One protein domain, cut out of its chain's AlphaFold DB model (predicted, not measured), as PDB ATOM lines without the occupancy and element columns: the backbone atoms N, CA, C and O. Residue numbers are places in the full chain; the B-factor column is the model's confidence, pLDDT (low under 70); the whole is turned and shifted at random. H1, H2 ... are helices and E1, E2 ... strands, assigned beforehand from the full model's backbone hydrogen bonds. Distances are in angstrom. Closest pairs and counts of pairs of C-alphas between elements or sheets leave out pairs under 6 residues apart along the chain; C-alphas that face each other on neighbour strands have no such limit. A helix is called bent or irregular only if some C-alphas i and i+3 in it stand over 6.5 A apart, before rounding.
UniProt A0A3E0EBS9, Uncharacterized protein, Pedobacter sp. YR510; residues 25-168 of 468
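What this domain is: This is residues 25 to 168 of the 468 residues of an uncharacterized protein of Pedobacter sp. YR510 (UniProt A0A3E0EBS9). A twisted antiparallel sheet, in the order E1 E2 E3 E5 E4 E6, makes the core; H3 covers E5 and E4 on one face and H2 lies on the other, three layers in all. H1 and residues 65 to 81 lie toward the E1 edge. The 144 printed residues have three named helices and six named strands, in the order H1 E1 E2 E3 H2 E4 E5 H3 E6, class mixed. The whole is compact, with a radius of gyration of the C-alphas of 14.3 A, and spans 42 by 35 by 29 A.

Where its parts are: H1, residues 49 to 55, begins at C-alpha (52.485, -116.805, 49.962); E1 is residues 62 to 64. E2, residues 82 to 91, spans 26.1 A; E3, 99 to 107, 25.6 A. H2, residues 110 to 119, is irregular: C-alphas 115 and 118 are 7.1 A apart. E4 is residues 126 to 131; E5, 134 to 141, spans 22.5 A; H3, 146 to 161, 22.1 A. E6, residues 164 to 167, ends at C-alpha (47.048, -94.790, 26.164).

How they stand to each other: E1 E2 E3 form a meander, each strand the antiparallel neighbour of the one before; N 62 and O 87 are 2.9 A apart, N 90 and O 100 2.7 A. N 101 of E3 and O 139 of E5, N 129 of E4 and O 136 of E5, and N 130 of E4 and O 164 of E6 are each 2.8 A apart. E3 H2 E4 and E5 H3 E6 are split strand-helix-strand units, another strand lying between the two, with right-handed crossovers. H3 is on the sheet, height 8.0 A; the closest C-alphas of E5 and H3, Cys 140 and Ala 146, are 5.4 A apart. H2 is over E5, height 8.3 A. H1 is not on the sheet. O i to N i+4 pairs are within hydrogen-bond range throughout H1 and H3, and 3 of 6 in H2.

The domain as a whole: The printed part has no cut; its farthest C-alphas, Thr 94 and Ser 111, are 42.4 A apart. The link E1 to E2 is long. The pLDDT is under 70 at residues 36, 95 to 97, 123 to 124 and 142 to 145.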
ATOM      1  N   GLU A  25      69.796 -91.022  32.221       79.06
ATOM      2  CA  GLU A  25      70.108 -92.443  32.117       79.06
ATOM      3  C   GLU A  25      69.168 -93.212  33.054       79.06
ATOM      4  O   GLU A  25      69.193 -93.028  34.275       79.06
ATOM      5  N   LEU A  26      68.296 -94.042  32.479       85.69
ATOM      6  CA  LEU A  26      67.316 -94.816  33.231       85.69
ATOM      7  C   LEU A  26      67.943 -96.133  33.696       85.69
ATOM      8  O   LEU A  26      68.044 -97.094  32.935       85.69
ATOM      9  N   LYS A  27      68.317 -96.194  34.974       89.69
ATOM     10  CA  LYS A  27      68.699 -97.434  35.668       89.69
ATOM     11  C   LYS A  27      67.451 -98.216  36.063       89.69
ATOM     12  O   LYS A  27      66.606 -97.675  36.779       89.69
ATOM     13  N   PHE A  28      67.312 -99.446  35.583       90.06
ATOM     14  CA  PHE A  28      66.162-100.302  35.867       90.06
ATOM     15  C   PHE A  28      66.513-101.339  36.949       90.06
ATOM     16  O   PHE A  28      67.468-102.090  36.746       90.06
ATOM     17  N   PRO A  29      65.732-101.447  38.045       91.06
ATOM     18  CA  PRO A  29      64.456-100.768  38.316       91.06
ATOM     19  C   PRO A  29      64.556 -99.429  39.079       91.06
ATOM     20  O   PRO A  29      63.530 -98.796  39.319       91.06
ATOM     21  N   GLU A  30      65.745 -98.985  39.495       91.56
ATOM     22  CA  GLU A  30      65.951 -97.887  40.461       91.56
ATOM     23  C   GLU A  30      65.250 -96.577  40.073       91.56
ATOM     24  O   GLU A  30      64.658 -95.897  40.915       91.56
ATOM     25  N   SER A  31      65.275 -96.235  38.786       90.62
ATOM     26  CA  SER A  31      64.681 -95.004  38.250       90.62
ATOM     27  C   SER A  31      63.158 -94.993  38.353       90.62
ATOM     28  O   SER A  31      62.548 -93.926  38.365       90.62
ATOM     29  N   PHE A  32      62.551 -96.172  38.470       92.88
ATOM     30  CA  PHE A  32      61.109 -96.363  38.522       92.88
ATOM     31  C   PHE A  32      60.579 -96.542  39.942       92.88
ATOM     32  O   PHE A  32      59.370 -96.667  40.104       92.88
ATOM     33  N   ARG A  33      61.436 -96.553  40.974       90.50
ATOM     34  CA  ARG A  33      60.960 -96.694  42.356       90.50
ATOM     35  C   ARG A  33      60.196 -95.467  42.819       90.50
ATOM     36  O   ARG A  33      60.718 -94.365  42.646       90.50
ATOM     37  N   SER A  34      59.024 -95.617  43.421       85.44
ATOM     38  CA  SER A  34      58.266 -94.461  43.904       85.44
ATOM     39  C   SER A  34      58.985 -93.788  45.078       85.44
ATOM     40  O   SER A  34      59.820 -94.386  45.758       85.44
ATOM     41  N   ASN A  35      58.685 -92.511  45.314       81.00
ATOM     42  CA  ASN A  35      58.988 -91.883  46.597       81.00
ATOM     43  C   ASN A  35      57.738 -91.929  47.484       81.00
ATOM     44  O   ASN A  35      56.610 -91.991  46.996       81.00
ATOM     45  N   SER A  36      57.941 -91.863  48.799       64.44
ATOM     46  CA  SER A  36      56.871 -91.993  49.799       64.44
ATOM     47  C   SER A  36      55.757 -90.943  49.673       64.44
ATOM     48  O   SER A  36      54.673 -91.132  50.218       64.44
ATOM     49  N   SER A  37      55.986 -89.846  48.943       72.38
ATOM     50  CA  SER A  37      54.979 -88.810  48.708       72.38
ATOM     51  C   SER A  37      53.938 -89.178  47.649       72.38
ATOM     52  O   SER A  37      52.847 -88.608  47.683       72.38
ATOM     53  N   LEU A  38      54.225 -90.121  46.739       78.81
ATOM     54  CA  LEU A  38      53.285 -90.522  45.683       78.81
ATOM     55  C   LEU A  38      52.036 -91.215  46.251       78.81
ATOM     56  O   LEU A  38      50.931 -90.993  45.759       78.81
ATOM     57  N   PHE A  39      52.204 -91.989  47.324       79.56
ATOM     58  CA  PHE A  39      51.153 -92.795  47.951       79.56
ATOM     59  C   PHE A  39      50.944 -92.419  49.426       79.56
ATOM     60  O   PHE A  39      50.893 -93.273  50.308       79.56
ATOM     61  N   LYS A  40      50.852 -91.113  49.718       80.56
ATOM     62  CA  LYS A  40      50.666 -90.608  51.089       80.56
ATOM     63  C   LYS A  40      49.438 -91.254  51.752       80.56
ATOM     64  O   LYS A  40      48.330 -91.122  51.245       80.56
ATOM     65  N   GLY A  41      49.648 -91.893  52.904       80.19
ATOM     66  CA  GLY A  41      48.595 -92.576  53.669       80.19
ATOM     67  C   GLY A  41      48.349 -94.036  53.269       80.19
ATOM     68  O   GLY A  41      47.568 -94.708  53.932       80.19
ATOM     69  N   MET A  42      49.029 -94.546  52.238       84.88
ATOM     70  CA  MET A  42      48.960 -95.952  51.835       84.88
ATOM     71  C   MET A  42      50.177 -96.728  52.347       84.88
ATOM     72  O   MET A  42      51.243 -96.162  52.597       84.88
ATOM     73  N   ALA A  43      50.024 -98.043  52.467       88.00
ATOM     74  CA  ALA A  43      51.097 -98.963  52.826       88.00
ATOM     75  C   ALA A  43      51.453 -99.858  51.636       88.00
ATOM     76  O   ALA A  43      50.606-100.153  50.796       88.00
ATOM     77  N   ILE A  44      52.696-100.330  51.574       89.56
ATOM     78  CA  ILE A  44      53.096-101.332  50.583       89.56
ATOM     79  C   ILE A  44      52.265-102.599  50.817       89.56
ATOM     80  O   ILE A  44      52.131-103.074  51.948       89.56
ATOM     81  N   SER A  45      51.659-103.122  49.753       88.81
ATOM     82  CA  SER A  45      50.817-104.313  49.838       88.81
ATOM     83  C   SER A  45      51.688-105.565  49.965       88.81
ATOM     84  O   SER A  45      52.652-105.740  49.220       88.81
ATOM     85  N   GLU A  46      51.377-106.442  50.912       89.00
ATOM     86  CA  GLU A  46      52.087-107.713  51.050       89.00
ATOM     87  C   GLU A  46      51.637-108.683  49.961       89.00
ATOM     88  O   GLU A  46      50.447-108.774  49.665       89.00
ATOM     89  N   ILE A  47      52.576-109.434  49.381       87.75
ATOM     90  CA  ILE A  47      52.238-110.482  48.415       87.75
ATOM     91  C   ILE A  47      51.932-111.780  49.175       87.75
ATOM     92  O   ILE A  47      52.841-112.315  49.821       87.75
ATOM     93  N   PRO A  48      50.706-112.325  49.088       88.06
ATOM     94  CA  PRO A  48      50.344-113.576  49.751       88.06
ATOM     95  C   PRO A  48      51.221-114.757  49.307       88.06
ATOM     96  O   PRO A  48      51.602-114.844  48.138       88.06
ATOM     97  N   LYS A  49      51.550-115.684  50.222       90.00
ATOM     98  CA  LYS A  49      52.485-116.805  49.962       90.00
ATOM     99  C   LYS A  49      52.066-117.686  48.779       90.00
ATOM    100  O   LYS A  49      52.923-118.159  48.037       90.00
ATOM    101  N   ASP A  50      50.768-117.884  48.586       87.69
ATOM    102  CA  ASP A  50      50.195-118.615  47.455       87.69
ATOM    103  C   ASP A  50      50.462-117.902  46.120       87.69
ATOM    104  O   ASP A  50      50.854-118.548  45.147       87.69
ATOM    105  N   ILE A  51      50.364-116.569  46.084       86.38
ATOM    106  CA  ILE A  51      50.717-115.750  44.915       86.38
ATOM    107  C   ILE A  51      52.225-115.808  44.645       86.38
ATOM    108  O   ILE A  51      52.626-115.962  43.488       86.38
ATOM    109  N   GLN A  52      53.065-115.756  45.687       89.00
ATOM    110  CA  GLN A  52      54.521-115.900  45.539       89.00
ATOM    111  C   GLN A  52      54.875-117.257  44.910       89.00
ATOM    112  O   GLN A  52      55.586-117.320  43.903       89.00
ATOM    113  N   ALA A  53      54.325-118.348  45.456       86.62
ATOM    114  CA  ALA A  53      54.588-119.705  44.985       86.62
ATOM    115  C   ALA A  53      54.085-119.927  43.550       86.62
ATOM    116  O   ALA A  53      54.834-120.436  42.706       86.62
ATOM    117  N   LYS A  54      52.848-119.499  43.262       88.56
ATOM    118  CA  LYS A  54      52.174-119.708  41.975       88.56
ATOM    119  C   LYS A  54      52.766-118.854  40.858       88.56
ATOM    120  O   LYS A  54      53.082-119.387  39.799       88.56
ATOM    121  N   TYR A  55      52.977-117.561  41.101       88.25
ATOM    122  CA  TYR A  55      53.335-116.601  40.052       88.25
ATOM    123  C   TYR A  55      54.789-116.115  40.103       88.25
ATOM    124  O   TYR A  55      55.227-115.392  39.211       88.25
ATOM    125  N   GLY A  56      55.569-116.525  41.109       84.94
ATOM    126  CA  GLY A  56      56.986-116.158  41.229       84.94
ATOM    127  C   GLY A  56      57.227-114.699  41.627       84.94
ATOM    128  O   GLY A  56      58.301-114.163  41.357       84.94
ATOM    129  N   ILE A  57      56.236-114.046  42.239       90.81
ATOM    130  CA  ILE A  57      56.315-112.653  42.693       90.81
ATOM    131  C   ILE A  57      56.691-112.659  44.175       90.81
ATOM    132  O   ILE A  57      55.823-112.684  45.032       90.81
ATOM    133  N   ASN A  58      57.985-112.682  44.490       86.38
ATOM    134  CA  ASN A  58      58.449-112.977  45.857       86.38
ATOM    135  C   ASN A  58      58.323-111.805  46.847       86.38
ATOM    136  O   ASN A  58      58.345-112.013  48.056       86.38
ATOM    137  N   LYS A  59      58.259-110.563  46.358       90.62
ATOM    138  CA  LYS A  59      58.183-109.358  47.196       90.62
ATOM    139  C   LYS A  59      57.549-108.196  46.444       90.62
ATOM    140  O   LYS A  59      57.484-108.214  45.217       90.62
ATOM    141  N   ASN A  60      57.141-107.184  47.195       91.69
ATOM    142  CA  ASN A  60      56.640-105.919  46.689       91.69
ATOM    143  C   ASN A  60      57.252-104.769  47.513       91.69
ATOM    144  O   ASN A  60      57.193-104.843  48.741       91.69
ATOM    145  N   PRO A  61      57.844-103.737  46.891       93.12
ATOM    146  CA  PRO A  61      58.250-103.651  45.491       93.12
ATOM    147  C   PRO A  61      59.091-104.837  45.015       93.12
ATOM    148  O   PRO A  61      59.934-105.356  45.753       93.12
ATOM    149  N   GLY A  62      58.859-105.279  43.781       92.50
ATOM    150  CA  GLY A  62      59.400-106.533  43.259       92.50
ATOM    151  C   GLY A  62      59.970-106.411  41.857       92.50
ATOM    152  O   GLY A  62      59.447-105.670  41.035       92.50
ATOM    153  N   LEU A  63      61.031-107.172  41.579       94.94
ATOM    154  CA  LEU A  63      61.550-107.391  40.230       94.94
ATOM    155  C   LEU A  63      61.303-108.850  39.846       94.94
ATOM    156  O   LEU A  63      61.723-109.761  40.560       94.94
ATOM    157  N   VAL A  64      60.639-109.055  38.716       94.44
ATOM    158  CA  VAL A  64      60.297-110.361  38.158       94.44
ATOM    159  C   VAL A  64      61.054-110.546  36.851       94.44
ATOM    160  O   VAL A  64      60.827-109.817  35.889       94.44
ATOM    161  N   THR A  65      61.939-111.537  36.808       92.56
ATOM    162  CA  THR A  65      62.723-111.895  35.611       92.56
ATOM    163  C   THR A  65      62.199-113.160  34.925       92.56
ATOM    164  O   THR A  65      62.367-113.328  33.722       92.56
ATOM    165  N   ASN A  66      61.490-114.036  35.648       91.50
ATOM    166  CA  ASN A  66      60.802-115.186  35.056       91.50
ATOM    167  C   ASN A  66      59.384-114.799  34.601       91.50
ATOM    168  O   ASN A  66      58.391-115.065  35.281       91.50
ATOM    169  N   ILE A  67      59.300-114.164  33.431       93.69
ATOM    170  CA  ILE A  67      58.045-113.633  32.875       93.69
ATOM    171  C   ILE A  67      57.005-114.726  32.625       93.69
ATOM    172  O   ILE A  67      55.813-114.506  32.836       93.69
ATOM    173  N   ALA A  68      57.439-115.926  32.224       90.44
ATOM    174  CA  ALA A  68      56.537-117.039  31.948       90.44
ATOM    175  C   ALA A  68      55.701-117.429  33.177       90.44
ATOM    176  O   ALA A  68      54.513-117.712  33.031       90.44
ATOM    177  N   LYS A  69      56.295-117.381  34.377       89.50
ATOM    178  CA  LYS A  69      55.618-117.730  35.633       89.50
ATOM    179  C   LYS A  69      54.627-116.656  36.099       89.50
ATOM    180  O   LYS A  69      53.609-116.982  36.697       89.50
ATOM    181  N   ALA A  70      54.875-115.389  35.768       89.19
ATOM    182  CA  ALA A  70      54.008-114.274  36.154       89.19
ATOM    183  C   ALA A  70      52.764-114.099  35.258       89.19
ATOM    184  O   ALA A  70      51.931-113.219  35.511       89.19
ATOM    185  N   LYS A  71      52.610-114.938  34.219       84.88
ATOM    186  CA  LYS A  71      51.427-114.959  33.350       84.88
ATOM    187  C   LYS A  71      50.178-115.272  34.182       84.88
ATOM    188  O   LYS A  71      50.035-116.360  34.725       84.88
ATOM    189  N   GLY A  72      49.277-114.295  34.279       79.94
ATOM    190  CA  GLY A  72      48.031-114.389  35.047       79.94
ATOM    191  C   GLY A  72      47.987-113.518  36.305       79.94
ATOM    192  O   GLY A  72      46.895-113.255  36.795       79.94
ATOM    193  N   ALA A  73      49.133-113.017  36.781       83.88
ATOM    194  CA  ALA A  73      49.192-112.082  37.909       83.88
ATOM    195  C   ALA A  73      49.536-110.648  37.485       83.88
ATOM    196  O   ALA A  73      48.939-109.707  38.003       83.88
ATOM    197  N   LEU A  74      50.455-110.480  36.529       88.56
ATOM    198  CA  LEU A  74      50.882-109.163  36.045       88.56
ATOM    199  C   LEU A  74      50.291-108.868  34.667       88.56
ATOM    200  O   LEU A  74      50.303-109.723  33.773       88.56
ATOM    201  N   PHE A  75      49.786-107.649  34.483       86.62
ATOM    202  CA  PHE A  75      49.167-107.210  33.234       86.62
ATOM    203  C   PHE A  75      50.150-107.287  32.066       86.62
ATOM    204  O   PHE A  75      49.778-107.704  30.968       86.62
ATOM    205  N   THR A  76      51.404-106.914  32.304       89.38
ATOM    206  CA  THR A  76      52.440-106.848  31.270       89.38
ATOM    207  C   THR A  76      53.078-108.203  30.954       89.38
ATOM    208  O   THR A  76      53.564-108.379  29.839       89.38
ATOM    209  N   ALA A  77      52.982-109.205  31.839       89.25
ATOM    210  CA  ALA A  77      53.608-110.525  31.651       89.25
ATOM    211  C   ALA A  77      53.039-111.346  30.480       89.25
ATOM    212  O   ALA A  77      53.694-112.259  29.975       89.25
ATOM    213  N   LYS A  78      51.823-111.028  30.020       88.88
ATOM    214  CA  LYS A  78      51.229-111.635  28.814       88.88
ATOM    215  C   LYS A  78      51.752-111.027  27.506       88.88
ATOM    216  O   LYS A  78      51.433-111.536  26.436       88.88
ATOM    217  N   THR A  79      52.512-109.935  27.580       90.50
ATOM    218  CA  THR A  79      52.984-109.197  26.406       90.50
ATOM    219  C   THR A  79      54.242-109.865  25.843       90.50
ATOM    220  O   THR A  79      55.207-110.050  26.587       90.50
ATOM    221  N   PRO A  80      54.270-110.240  24.550       90.50
ATOM    222  CA  PRO A  80      55.474-110.785  23.926       90.50
ATOM    223  C   PRO A  80      56.655-109.807  24.009       90.50
ATOM    224  O   PRO A  80      56.454-108.603  23.897       90.50
ATOM    225  N   GLY A  81      57.876-110.322  24.176       91.12
ATOM    226  CA  GLY A  81      59.104-109.512  24.146       91.12
ATOM    227  C   GLY A  81      59.496-108.827  25.463       91.12
ATOM    228  O   GLY A  81      60.537-108.173  25.512       91.12
ATOM    229  N   VAL A  82      58.717-108.994  26.537       96.19
ATOM    230  CA  VAL A  82      59.072-108.497  27.878       96.19
ATOM    231  C   VAL A  82      60.199-109.342  28.479       96.19
ATOM    232  O   VAL A  82      60.089-110.566  28.544       96.19
ATOM    233  N   GLN A  83      61.269-108.688  28.940       95.56
ATOM    234  CA  GLN A  83      62.443-109.326  29.552       95.56
ATOM    235  C   GLN A  83      62.352-109.376  31.080       95.56
ATOM    236  O   GLN A  83      62.714-110.372  31.701       95.56
ATOM    237  N   ALA A  84      61.859-108.298  31.687       95.69
ATOM    238  CA  ALA A  84      61.718-108.160  33.129       95.69
ATOM    239  C   ALA A  84      60.554-107.216  33.459       95.69
ATOM    240  O   ALA A  84      60.242-106.314  32.677       95.69
ATOM    241  N   ILE A  85      59.922-107.416  34.616       97.25
ATOM    242  CA  ILE A  85      58.855-106.550  35.126       97.25
ATOM    243  C   ILE A  85      59.209-106.092  36.534       97.25
ATOM    244  O   ILE A  85      59.403-106.909  37.432       97.25
ATOM    245  N   TYR A  86      59.262-104.782  36.730       96.88
ATOM    246  CA  TYR A  86      59.261-104.174  38.052       96.88
ATOM    247  C   TYR A  86      57.825-103.866  38.469       96.88
ATOM    248  O   TYR A  86      57.050-103.393  37.642       96.88
ATOM    249  N   LEU A  87      57.458-104.106  39.725       95.44
ATOM    250  CA  LEU A  87      56.142-103.750  40.246       95.44
ATOM    251  C   LEU A  87      56.223-103.048  41.599       95.44
ATOM    252  O   LEU A  87      57.062-103.380  42.439       95.44
ATOM    253  N   GLU A  88      55.282-102.133  41.811       93.69
ATOM    254  CA  GLU A  88      54.950-101.567  43.114       93.69
ATOM    255  C   GLU A  88      53.441-101.547  43.297       93.69
ATOM    256  O   GLU A  88      52.732-100.947  42.492       93.69
ATOM    257  N   VAL A  89      52.953-102.168  44.370       91.69
ATOM    258  CA  VAL A  89      51.532-102.163  44.737       91.69
ATOM    259  C   VAL A  89      51.362-101.592  46.138       91.69
ATOM    260  O   VAL A  89      52.024-102.000  47.090       91.69
ATOM    261  N   TRP A  90      50.452-100.651  46.278       90.19
ATOM    262  CA  TRP A  90      50.154 -99.954  47.511       90.19
ATOM    263  C   TRP A  90      48.689-100.177  47.854       90.19
ATOM    264  O   TRP A  90      47.823-100.043  46.992       90.19
ATOM    265  N   LYS A  91      48.421-100.497  49.117       87.81
ATOM    266  CA  LYS A  91      47.078-100.676  49.661       87.81
ATOM    267  C   LYS A  91      46.713 -99.512  50.568       87.81
ATOM    268  O   LYS A  91      47.526 -99.066  51.382       87.81
ATOM    269  N   ASP A  92      45.486 -99.031  50.442       84.50
ATOM    270  CA  ASP A  92      44.920 -98.110  51.424       84.50
ATOM    271  C   ASP A  92      44.437 -98.929  52.636       84.50
ATOM    272  O   ASP A  92      43.535 -99.755  52.479       84.50
ATOM    273  N   PRO A  93      45.013 -98.756  53.842       77.69
ATOM    274  CA  PRO A  93      44.596 -99.528  55.010       77.69
ATOM    275  C   PRO A  93      43.168 -99.190  55.468       77.69
ATOM    276  O   PRO A  93      42.574 -99.970  56.209       77.69
ATOM    277  N   THR A  94      42.613 -98.054  55.037       76.12
ATOM    278  CA  THR A  94      41.275 -97.587  55.422       76.12
ATOM    279  C   THR A  94      40.174 -98.067  54.476       76.12
ATOM    280  O   THR A  94      38.999 -98.026  54.836       76.12
ATOM    281  N   ILE A  95      40.529 -98.566  53.283       69.38
ATOM    282  CA  ILE A  95      39.574 -98.977  52.246       69.38
ATOM    283  C   ILE A  95      39.833-100.431  51.843       69.38
ATOM    284  O   ILE A  95      40.856-100.772  51.248       69.38
ATOM    285  N   LYS A  96      38.858-101.305  52.112       67.69
ATOM    286  CA  LYS A  96      38.922-102.720  51.724       67.69
ATOM    287  C   LYS A  96      39.051-102.856  50.199       67.69
ATOM    288  O   LYS A  96      38.283-102.248  49.459       67.69
ATOM    289  N   ASN A  97      39.980-103.701  49.746       68.25
ATOM    290  CA  ASN A  97      40.250-104.001  48.331       68.25
ATOM    291  C   ASN A  97      40.717-102.800  47.476       68.25
ATOM    292  O   ASN A  97      40.515-102.806  46.263       68.25
ATOM    293  N   SER A  98      41.334-101.781  48.086       76.56
ATOM    294  CA  SER A  98      41.885-100.620  47.375       76.56
ATOM    295  C   SER A  98      43.388-100.770  47.132       76.56
ATOM    296  O   SER A  98      44.196-100.298  47.938       76.56
ATOM    297  N   ASP A  99      43.752-101.365  45.996       83.81
ATOM    298  CA  ASP A  99      45.142-101.470  45.540       83.81
ATOM    299  C   ASP A  99      45.411-100.486  44.390       83.81
ATOM    300  O   ASP A  99      44.778-100.559  43.331       83.81
ATOM    301  N   CYS A 100      46.380 -99.589  44.569       88.31
ATOM    302  CA  CYS A 100      46.928 -98.745  43.507       88.31
ATOM    303  C   CYS A 100      48.417 -99.043  43.313       88.31
ATOM    304  O   CYS A 100      49.129 -99.349  44.260       88.31
ATOM    305  N   GLY A 101      48.923 -98.919  42.096       92.06
ATOM    306  CA  GLY A 101      50.317 -99.218  41.828       92.06
ATOM    307  C   GLY A 101      50.650 -99.182  40.353       92.06
ATOM    308  O   GLY A 101      49.879 -98.687  39.529       92.06
ATOM    309  N   TYR A 102      51.808 -99.720  40.011       94.31
ATOM    310  CA  TYR A 102      52.243 -99.798  38.629       94.31
ATOM    311  C   TYR A 102      53.154-100.990  38.372       94.31
ATOM    312  O   TYR A 102      53.828-101.503  39.264       94.31
ATOM    313  N   GLU A 103      53.178-101.390  37.106       95.81
ATOM    314  CA  GLU A 103      54.123-102.337  36.532       95.81
ATOM    315  C   GLU A 103      54.986-101.604  35.500       95.81
ATOM    316  O   GLU A 103      54.472-100.814  34.708       95.81
ATOM    317  N   VAL A 104      56.286-101.878  35.473       96.69
ATOM    318  CA  VAL A 104      57.210-101.394  34.446       96.69
ATOM    319  C   VAL A 104      57.825-102.591  33.748       96.69
ATOM    320  O   VAL A 104      58.622-103.315  34.342       96.69
ATOM    321  N   ALA A 105      57.458-102.790  32.488       96.62
ATOM    322  CA  ALA A 105      57.997-103.849  31.651       96.62
ATOM    323  C   ALA A 105      59.164-103.331  30.806       96.62
ATOM    324  O   ALA A 105      59.041-102.318  30.114       96.62
ATOM    325  N   GLN A 106      60.283-104.048  30.858       97.19
ATOM    326  CA  GLN A 106      61.473-103.789  30.055       97.19
ATOM    327  C   GLN A 106      61.436-104.614  28.765       97.19
ATOM    328  O   GLN A 106      61.262-105.835  28.811       97.19
ATOM    329  N   PHE A 107      61.645-103.951  27.630       96.12
ATOM    330  CA  PHE A 107      61.827-104.577  26.320       96.12
ATOM    331  C   PHE A 107      63.289-104.493  25.889       96.12
ATOM    332  O   PHE A 107      64.020-103.606  26.327       96.12
ATOM    333  N   ALA A 108      63.713-105.364  24.973       94.56
ATOM    334  CA  ALA A 108      65.082-105.341  24.450       94.56
ATOM    335  C   ALA A 108      65.423-104.031  23.713       94.56
ATOM    336  O   ALA A 108      66.571-103.594  23.712       94.56
ATOM    337  N   SER A 109      64.435-103.401  23.070       93.06
ATOM    338  CA  SER A 109      64.604-102.141  22.344       93.06
ATOM    339  C   SER A 109      63.287-101.368  22.241       93.06
ATOM    340  O   SER A 109      62.211-101.912  22.490       93.06
ATOM    341  N   VAL A 110      63.374-100.099  21.829       92.06
ATOM    342  CA  VAL A 110      62.198 -99.267  21.512       92.06
ATOM    343  C   VAL A 110      61.369 -99.902  20.392       92.06
ATOM    344  O   VAL A 110      60.149 -99.944  20.483       92.06
ATOM    345  N   SER A 111      62.024-100.477  19.379       92.38
ATOM    346  CA  SER A 111      61.337-101.114  18.250       92.38
ATOM    347  C   SER A 111      60.513-102.335  18.680       92.38
ATOM    348  O   SER A 111      59.398-102.530  18.199       92.38
ATOM    349  N   GLU A 112      61.008-103.138  19.628       94.19
ATOM    350  CA  GLU A 112      60.240-104.267  20.179       94.19
ATOM    351  C   GLU A 112      59.013-103.802  20.974       94.19
ATOM    352  O   GLU A 112      57.942-104.401  20.866       94.19
ATOM    353  N   LEU A 113      59.145-102.701  21.720       92.88
ATOM    354  CA  LEU A 113      58.017-102.064  22.394       92.88
ATOM    355  C   LEU A 113      56.973-101.570  21.376       92.88
ATOM    356  O   LEU A 113      55.789-101.880  21.502       92.88
ATOM    357  N   GLU A 114      57.393-100.857  20.331       90.44
ATOM    358  CA  GLU A 114      56.491-100.300  19.313       90.44
ATOM    359  C   GLU A 114      55.652-101.369  18.596       90.44
ATOM    360  O   GLU A 114      54.478-101.135  18.309       90.44
ATOM    361  N   LYS A 115      56.190-102.579  18.390       92.50
ATOM    362  CA  LYS A 115      55.451-103.710  17.794       92.50
ATOM    363  C   LYS A 115      54.261-104.181  18.635       92.50
ATOM    364  O   LYS A 115      53.327-104.782  18.097       92.50
ATOM    365  N   VAL A 116      54.295-103.978  19.953       91.38
ATOM    366  CA  VAL A 116      53.233-104.443  20.859       91.38
ATOM    367  C   VAL A 116      52.253-103.346  21.252       91.38
ATOM    368  O   VAL A 116      51.128-103.673  21.624       91.38
ATOM    369  N   LEU A 117      52.629-102.070  21.113       84.38
ATOM    370  CA  LEU A 117      51.778-100.927  21.457       84.38
ATOM    371  C   LEU A 117      50.363-100.986  20.837       84.38
ATOM    372  O   LEU A 117      49.400-100.825  21.590       84.38
ATOM    373  N   PRO A 118      50.174-101.317  19.539       88.12
ATOM    374  CA  PRO A 118      48.840-101.388  18.928       88.12
ATOM    375  C   PRO A 118      47.917-102.472  19.506       88.12
ATOM    376  O   PRO A 118      46.728-102.490  19.206       88.12
ATOM    377  N   LYS A 119      48.446-103.407  20.310       86.31
ATOM    378  CA  LYS A 119      47.672-104.512  20.898       86.31
ATOM    379  C   LYS A 119      46.970-104.115  22.199       86.31
ATOM    380  O   LYS A 119      46.169-104.894  22.719       86.31
ATOM    381  N   PHE A 120      47.280-102.943  22.752       82.50
ATOM    382  CA  PHE A 120      46.651-102.455  23.973       82.50
ATOM    383  C   PHE A 120      45.390-101.648  23.656       82.50
ATOM    384  O   PHE A 120      45.417-100.711  22.867       82.50
ATOM    385  N   ASN A 121      44.291-101.995  24.325       78.19
ATOM    386  CA  ASN A 121      43.028-101.259  24.284       78.19
ATOM    387  C   ASN A 121      42.820-100.517  25.599       78.19
ATOM    388  O   ASN A 121      43.284-100.982  26.637       78.19
ATOM    389  N   SER A 122      42.112 -99.388  25.576       71.50
ATOM    390  CA  SER A 122      41.864 -98.609  26.790       71.50
ATOM    391  C   SER A 122      40.933 -99.364  27.746       71.50
ATOM    392  O   SER A 122      39.986-100.041  27.326       71.50
ATOM    393  N   TRP A 123      41.183 -99.240  29.050       67.56
ATOM    394  CA  TRP A 123      40.327 -99.776  30.112       67.56
ATOM    395  C   TRP A 123      40.138 -98.738  31.225       67.56
ATOM    396  O   TRP A 123      40.821 -97.721  31.255       67.56
ATOM    397  N   PHE A 124      39.176 -98.962  32.121       65.94
ATOM    398  CA  PHE A 124      38.772 -97.963  33.123       65.94
ATOM    399  C   PHE A 124      39.776 -97.785  34.276       65.94
ATOM    400  O   PHE A 124      39.919 -96.704  34.831       65.94
ATOM    401  N   TYR A 125      40.497 -98.845  34.630       73.50
ATOM    402  CA  TYR A 125      41.296 -98.927  35.860       73.50
ATOM    403  C   TYR A 125      42.784 -98.577  35.709       73.50
ATOM    404  O   TYR A 125      43.575 -98.937  36.581       73.50
ATOM    405  N   GLY A 126      43.215 -97.957  34.608       84.50
ATOM    406  CA  GLY A 126      44.637 -97.671  34.416       84.50
ATOM    407  C   GLY A 126      44.991 -96.948  33.127       84.50
ATOM    408  O   GLY A 126      44.162 -96.804  32.235       84.50
ATOM    409  N   ALA A 127      46.243 -96.512  33.051       84.69
ATOM    410  CA  ALA A 127      46.822 -95.831  31.900       84.69
ATOM    411  C   ALA A 127      48.181 -96.449  31.547       84.69
ATOM    412  O   ALA A 127      48.831 -97.089  32.380       84.69
ATOM    413  N   ILE A 128      48.609 -96.246  30.306       90.12
ATOM    414  CA  ILE A 128      49.866 -96.754  29.766       90.12
ATOM    415  C   ILE A 128      50.742 -95.581  29.350       90.12
ATOM    416  O   ILE A 128      50.355 -94.759  28.516       90.12
ATOM    417  N   LEU A 129      51.957 -95.548  29.885       91.88
ATOM    418  CA  LEU A 129      53.005 -94.633  29.473       91.88
ATOM    419  C   LEU A 129      54.183 -95.400  28.874       91.88
ATOM    420  O   LEU A 129      54.417 -96.567  29.180       91.88
ATOM    421  N   THR A 130      54.955 -94.713  28.047       91.75
ATOM    422  CA  THR A 130      56.176 -95.235  27.432       91.75
ATOM    423  C   THR A 130      57.336 -94.294  27.702       91.75
ATOM    424  O   THR A 130      57.198 -93.077  27.552       91.75
ATOM    425  N   VAL A 131      58.497 -94.840  28.043       90.94
ATOM    426  CA  VAL A 131      59.752 -94.087  28.117       90.94
ATOM    427  C   VAL A 131      60.882 -94.984  27.633       90.94
ATOM    428  O   VAL A 131      61.072 -96.069  28.168       90.94
ATOM    429  N   GLN A 132      61.615 -94.563  26.599       92.50
ATOM    430  CA  GLN A 132      62.612 -95.413  25.930       92.50
ATOM    431  C   GLN A 132      62.014 -96.798  25.584       92.50
ATOM    432  O   GLN A 132      60.945 -96.874  24.987       92.50
ATOM    433  N   ASN A 133      62.685 -97.886  25.954       94.00
ATOM    434  CA  ASN A 133      62.264 -99.278  25.783       94.00
ATOM    435  C   ASN A 133      61.411 -99.812  26.956       94.00
ATOM    436  O   ASN A 133      61.313-101.026  27.137       94.00
ATOM    437  N   TYR A 134      60.817 -98.931  27.765       95.94
ATOM    438  CA  TYR A 134      60.005 -99.301  28.923       95.94
ATOM    439  C   TYR A 134      58.530 -98.953  28.722       95.94
ATOM    440  O   TYR A 134      58.180 -97.844  28.306       95.94
ATOM    441  N   LEU A 135      57.666 -99.896  29.093       95.94
ATOM    442  CA  LEU A 135      56.217 -99.729  29.182       95.94
ATOM    443  C   LEU A 135      55.828 -99.615  30.655       95.94
ATOM    444  O   LEU A 135      56.053-100.547  31.425       95.94
ATOM    445  N   ILE A 136      55.222 -98.499  31.042       95.81
ATOM    446  CA  ILE A 136      54.729 -98.254  32.396       95.81
ATOM    447  C   ILE A 136      53.211 -98.401  32.371       95.81
ATOM    448  O   ILE A 136      52.520 -97.627  31.710       95.81
ATOM    449  N   VAL A 137      52.682 -99.371  33.106       95.12
ATOM    450  CA  VAL A 137      51.243 -99.565  33.285       95.12
ATOM    451  C   VAL A 137      50.886 -99.146  34.697       95.12
ATOM    452  O   VAL A 137      51.213 -99.844  35.653       95.12
ATOM    453  N   VAL A 138      50.209 -98.008  34.832       91.88
ATOM    454  CA  VAL A 138      49.680 -97.547  36.119       91.88
ATOM    455  C   VAL A 138      48.266 -98.086  36.291       91.88
ATOM    456  O   VAL A 138      47.473 -98.083  35.347       91.88
ATOM    457  N   LYS A 139      47.937 -98.570  37.486       90.62
ATOM    458  CA  LYS A 139      46.664 -99.235  37.763       90.62
ATOM    459  C   LYS A 139      46.158 -98.871  39.148       90.62
ATOM    460  O   LYS A 139      46.927 -98.836  40.102       90.62
ATOM    461  N   CYS A 140      44.855 -98.660  39.277       84.50
ATOM    462  CA  CYS A 140      44.215 -98.680  40.582       84.50
ATOM    463  C   CYS A 140      42.864 -99.396  40.516       84.50
ATOM    464  O   CYS A 140      42.033 -99.091  39.661       84.50
ATOM    465  N   VAL A 141      42.664-100.374  41.401       71.06
ATOM    466  CA  VAL A 141      41.449-101.189  41.481       71.06
ATOM    467  C   VAL A 141      40.633-100.729  42.684       71.06
ATOM    468  O   VAL A 141      41.148-100.657  43.791       71.06
ATOM    469  N   SER A 142      39.351-100.431  42.450       58.09
ATOM    470  CA  SER A 142      38.338-100.246  43.497       58.09
ATOM    471  C   SER A 142      38.692 -99.232  44.600       58.09
ATOM    472  O   SER A 142      38.610 -99.539  45.788       58.09
ATOM    473  N   SER A 143      39.012 -97.989  44.229       54.44
ATOM    474  CA  SER A 143      39.094 -96.889  45.197       54.44
ATOM    475  C   SER A 143      38.200 -95.713  44.806       54.44
ATOM    476  O   SER A 143      38.091 -95.344  43.632       54.44
ATOM    477  N   LYS A 144      37.583 -95.079  45.814       56.59
ATOM    478  CA  LYS A 144      36.836 -93.810  45.702       56.59
ATOM    479  C   LYS A 144      37.668 -92.724  44.985       56.59
ATOM    480  O   LYS A 144      37.094 -91.864  44.331       56.59
ATOM    481  N   ASN A 145      39.001 -92.856  44.947       67.56
ATOM    482  CA  ASN A 145      39.946 -91.918  44.325       67.56
ATOM    483  C   ASN A 145      40.804 -92.520  43.189       67.56
ATOM    484  O   ASN A 145      41.873 -91.988  42.886       67.56
ATOM    485  N   ALA A 146      40.365 -93.612  42.548       73.19
ATOM    486  CA  ALA A 146      41.174 -94.334  41.557       73.19
ATOM    487  C   ALA A 146      41.672 -93.434  40.415       73.19
ATOM    488  O   ALA A 146      42.850 -93.476  40.075       73.19
ATOM    489  N   GLU A 147      40.809 -92.571  39.878       74.56
ATOM    490  CA  GLU A 147      41.157 -91.639  38.800       74.56
ATOM    491  C   GLU A 147      42.219 -90.621  39.210       74.56
ATOM    492  O   GLU A 147      43.227 -90.481  38.526       74.56
ATOM    493  N   GLN A 148      42.043 -89.977  40.367       78.50
ATOM    494  CA  GLN A 148      43.011 -89.015  40.893       78.50
ATOM    495  C   GLN A 148      44.363 -89.677  41.174       78.50
ATOM    496  O   GLN A 148      45.410 -89.076  40.945       78.50
ATOM    497  N   ASN A 149      44.361 -90.917  41.665       79.75
ATOM    498  CA  ASN A 149      45.592 -91.660  41.911       79.75
ATOM    499  C   ASN A 149      46.270 -92.088  40.602       79.75
ATOM    500  O   ASN A 149      47.495 -92.020  40.509       79.75
ATOM    501  N   ILE A 150      45.501 -92.450  39.569       85.31
ATOM    502  CA  ILE A 150      46.035 -92.679  38.220       85.31
ATOM    503  C   ILE A 150      46.643 -91.383  37.670       85.31
ATOM    504  O   ILE A 150      47.785 -91.415  37.222       85.31
ATOM    505  N   ASP A 151      45.951 -90.244  37.770       83.56
ATOM    506  CA  ASP A 151      46.460 -88.948  37.302       83.56
ATOM    507  C   ASP A 151      47.743 -88.538  38.031       83.56
ATOM    508  O   ASP A 151      48.698 -88.092  37.397       83.56
ATOM    509  N   LYS A 152      47.820 -88.763  39.349       86.12
ATOM    510  CA  LYS A 152      49.048 -88.549  40.128       86.12
ATOM    511  C   LYS A 152      50.198 -89.426  39.637       86.12
ATOM    512  O   LYS A 152      51.302 -88.915  39.481       86.12
ATOM    513  N   MET A 153      49.963 -90.715  39.374       88.38
ATOM    514  CA  MET A 153      50.998 -91.620  38.857       88.38
ATOM    515  C   MET A 153      51.429 -91.249  37.431       88.38
ATOM    516  O   MET A 153      52.624 -91.237  37.138       88.38
ATOM    517  N   VAL A 154      50.485 -90.884  36.556       85.88
ATOM    518  CA  VAL A 154      50.770 -90.389  35.198       85.88
ATOM    519  C   VAL A 154      51.642 -89.134  35.272       85.88
ATOM    520  O   VAL A 154      52.734 -89.112  34.703       85.88
ATOM    521  N   ALA A 155      51.210 -88.127  36.036       86.69
ATOM    522  CA  ALA A 155      51.939 -86.875  36.213       86.69
ATOM    523  C   ALA A 155      53.319 -87.099  36.846       86.69
ATOM    524  O   ALA A 155      54.295 -86.453  36.464       86.69
ATOM    525  N   TYR A 156      53.423 -88.041  37.787       90.00
ATOM    526  CA  TYR A 156      54.683 -88.422  38.412       90.00
ATOM    527  C   TYR A 156      55.697 -88.933  37.385       90.00
ATOM    528  O   TYR A 156      56.812 -88.414  37.323       90.00
ATOM    529  N   PHE A 157      55.320 -89.900  36.543       87.44
ATOM    530  CA  PHE A 157      56.229 -90.461  35.540       87.44
ATOM    531  C   PHE A 157      56.522 -89.496  34.386       87.44
ATOM    532  O   PHE A 157      57.658 -89.450  33.909       87.44
ATOM    533  N   GLN A 158      55.546 -88.681  33.981       86.19
ATOM    534  CA  GLN A 158      55.752 -87.603  33.011       86.19
ATOM    535  C   GLN A 158      56.776 -86.586  33.520       86.19
ATOM    536  O   GLN A 158      57.743 -86.281  32.828       86.19
ATOM    537  N   LYS A 159      56.605 -86.098  34.754       86.00
ATOM    538  CA  LYS A 159      57.488 -85.086  35.344       86.00
ATOM    539  C   LYS A 159      58.875 -85.636  35.661       86.00
ATOM    540  O   LYS A 159      59.862 -84.940  35.457       86.00
ATOM    541  N   ARG A 160      58.953 -86.853  36.207       86.62
ATOM    542  CA  ARG A 160      60.213 -87.424  36.691       86.62
ATOM    543  C   ARG A 160      61.068 -88.005  35.572       86.62
ATOM    544  O   ARG A 160      62.274 -87.831  35.626       86.62
ATOM    545  N   LEU A 161      60.461 -88.718  34.623       87.00
ATOM    546  CA  LEU A 161      61.188 -89.504  33.615       87.00
ATOM    547  C   LEU A 161      60.938 -89.023  32.181       87.00
ATOM    548  O   LEU A 161      61.468 -89.611  31.242       87.00
ATOM    549  N   GLY A 162      60.098 -88.001  31.981       83.94
ATOM    550  CA  GLY A 162      59.678 -87.586  30.641       83.94
ATOM    551  C   GLY A 162      58.848 -88.654  29.920       83.94
ATOM    552  O   GLY A 162      58.855 -88.707  28.689       83.94
ATOM    553  N   ALA A 163      58.171 -89.539  30.664       85.50
ATOM    554  CA  ALA A 163      57.370 -90.605  30.073       85.50
ATOM    555  C   ALA A 163      56.220 -90.024  29.243       85.50
ATOM    556  O   ALA A 163      55.545 -89.087  29.661       85.50
ATOM    557  N   LYS A 164      55.974 -90.588  28.064       86.50
ATOM    558  CA  LYS A 164      54.882 -90.171  27.181       86.50
ATOM    559  C   LYS A 164      53.645 -90.997  27.487       86.50
ATOM    560  O   LYS A 164      53.734 -92.219  27.557       86.50
ATOM    561  N   LEU A 165      52.502 -90.341  27.652       87.31
ATOM    562  CA  LEU A 165      51.223 -91.038  27.750       87.31
ATOM    563  C   LEU A 165      50.907 -91.641  26.376       87.31
ATOM    564  O   LEU A 165      50.751 -90.901  25.409       87.31
ATOM    565  N   PHE A 166      50.865 -92.969  26.293       81.75
ATOM    566  CA  PHE A 166      50.527 -93.687  25.063       81.75
ATOM    567  C   PHE A 166      49.024 -93.943  24.985       81.75
ATOM    568  O   PHE A 166      48.389 -93.672  23.971       81.75
ATOM    569  N   LEU A 167      48.456 -94.445  26.081       81.38
ATOM    570  CA  LEU A 167      47.048 -94.790  26.164       81.38
ATOM    571  C   LEU A 167      46.510 -94.331  27.508       81.38
ATOM    572  O   LEU A 167      46.972 -94.778  28.558       81.38
ATOM    573  N   ASP A 168      45.530 -93.439  27.472       74.75
ATOM    574  CA  ASP A 168      44.811 -93.051  28.676       74.75
ATOM    575  C   ASP A 168      43.706 -94.068  28.991       74.75
ATOM    576  O   ASP A 168      43.274 -94.858  28.138       74.75
TER     577      ASP A 168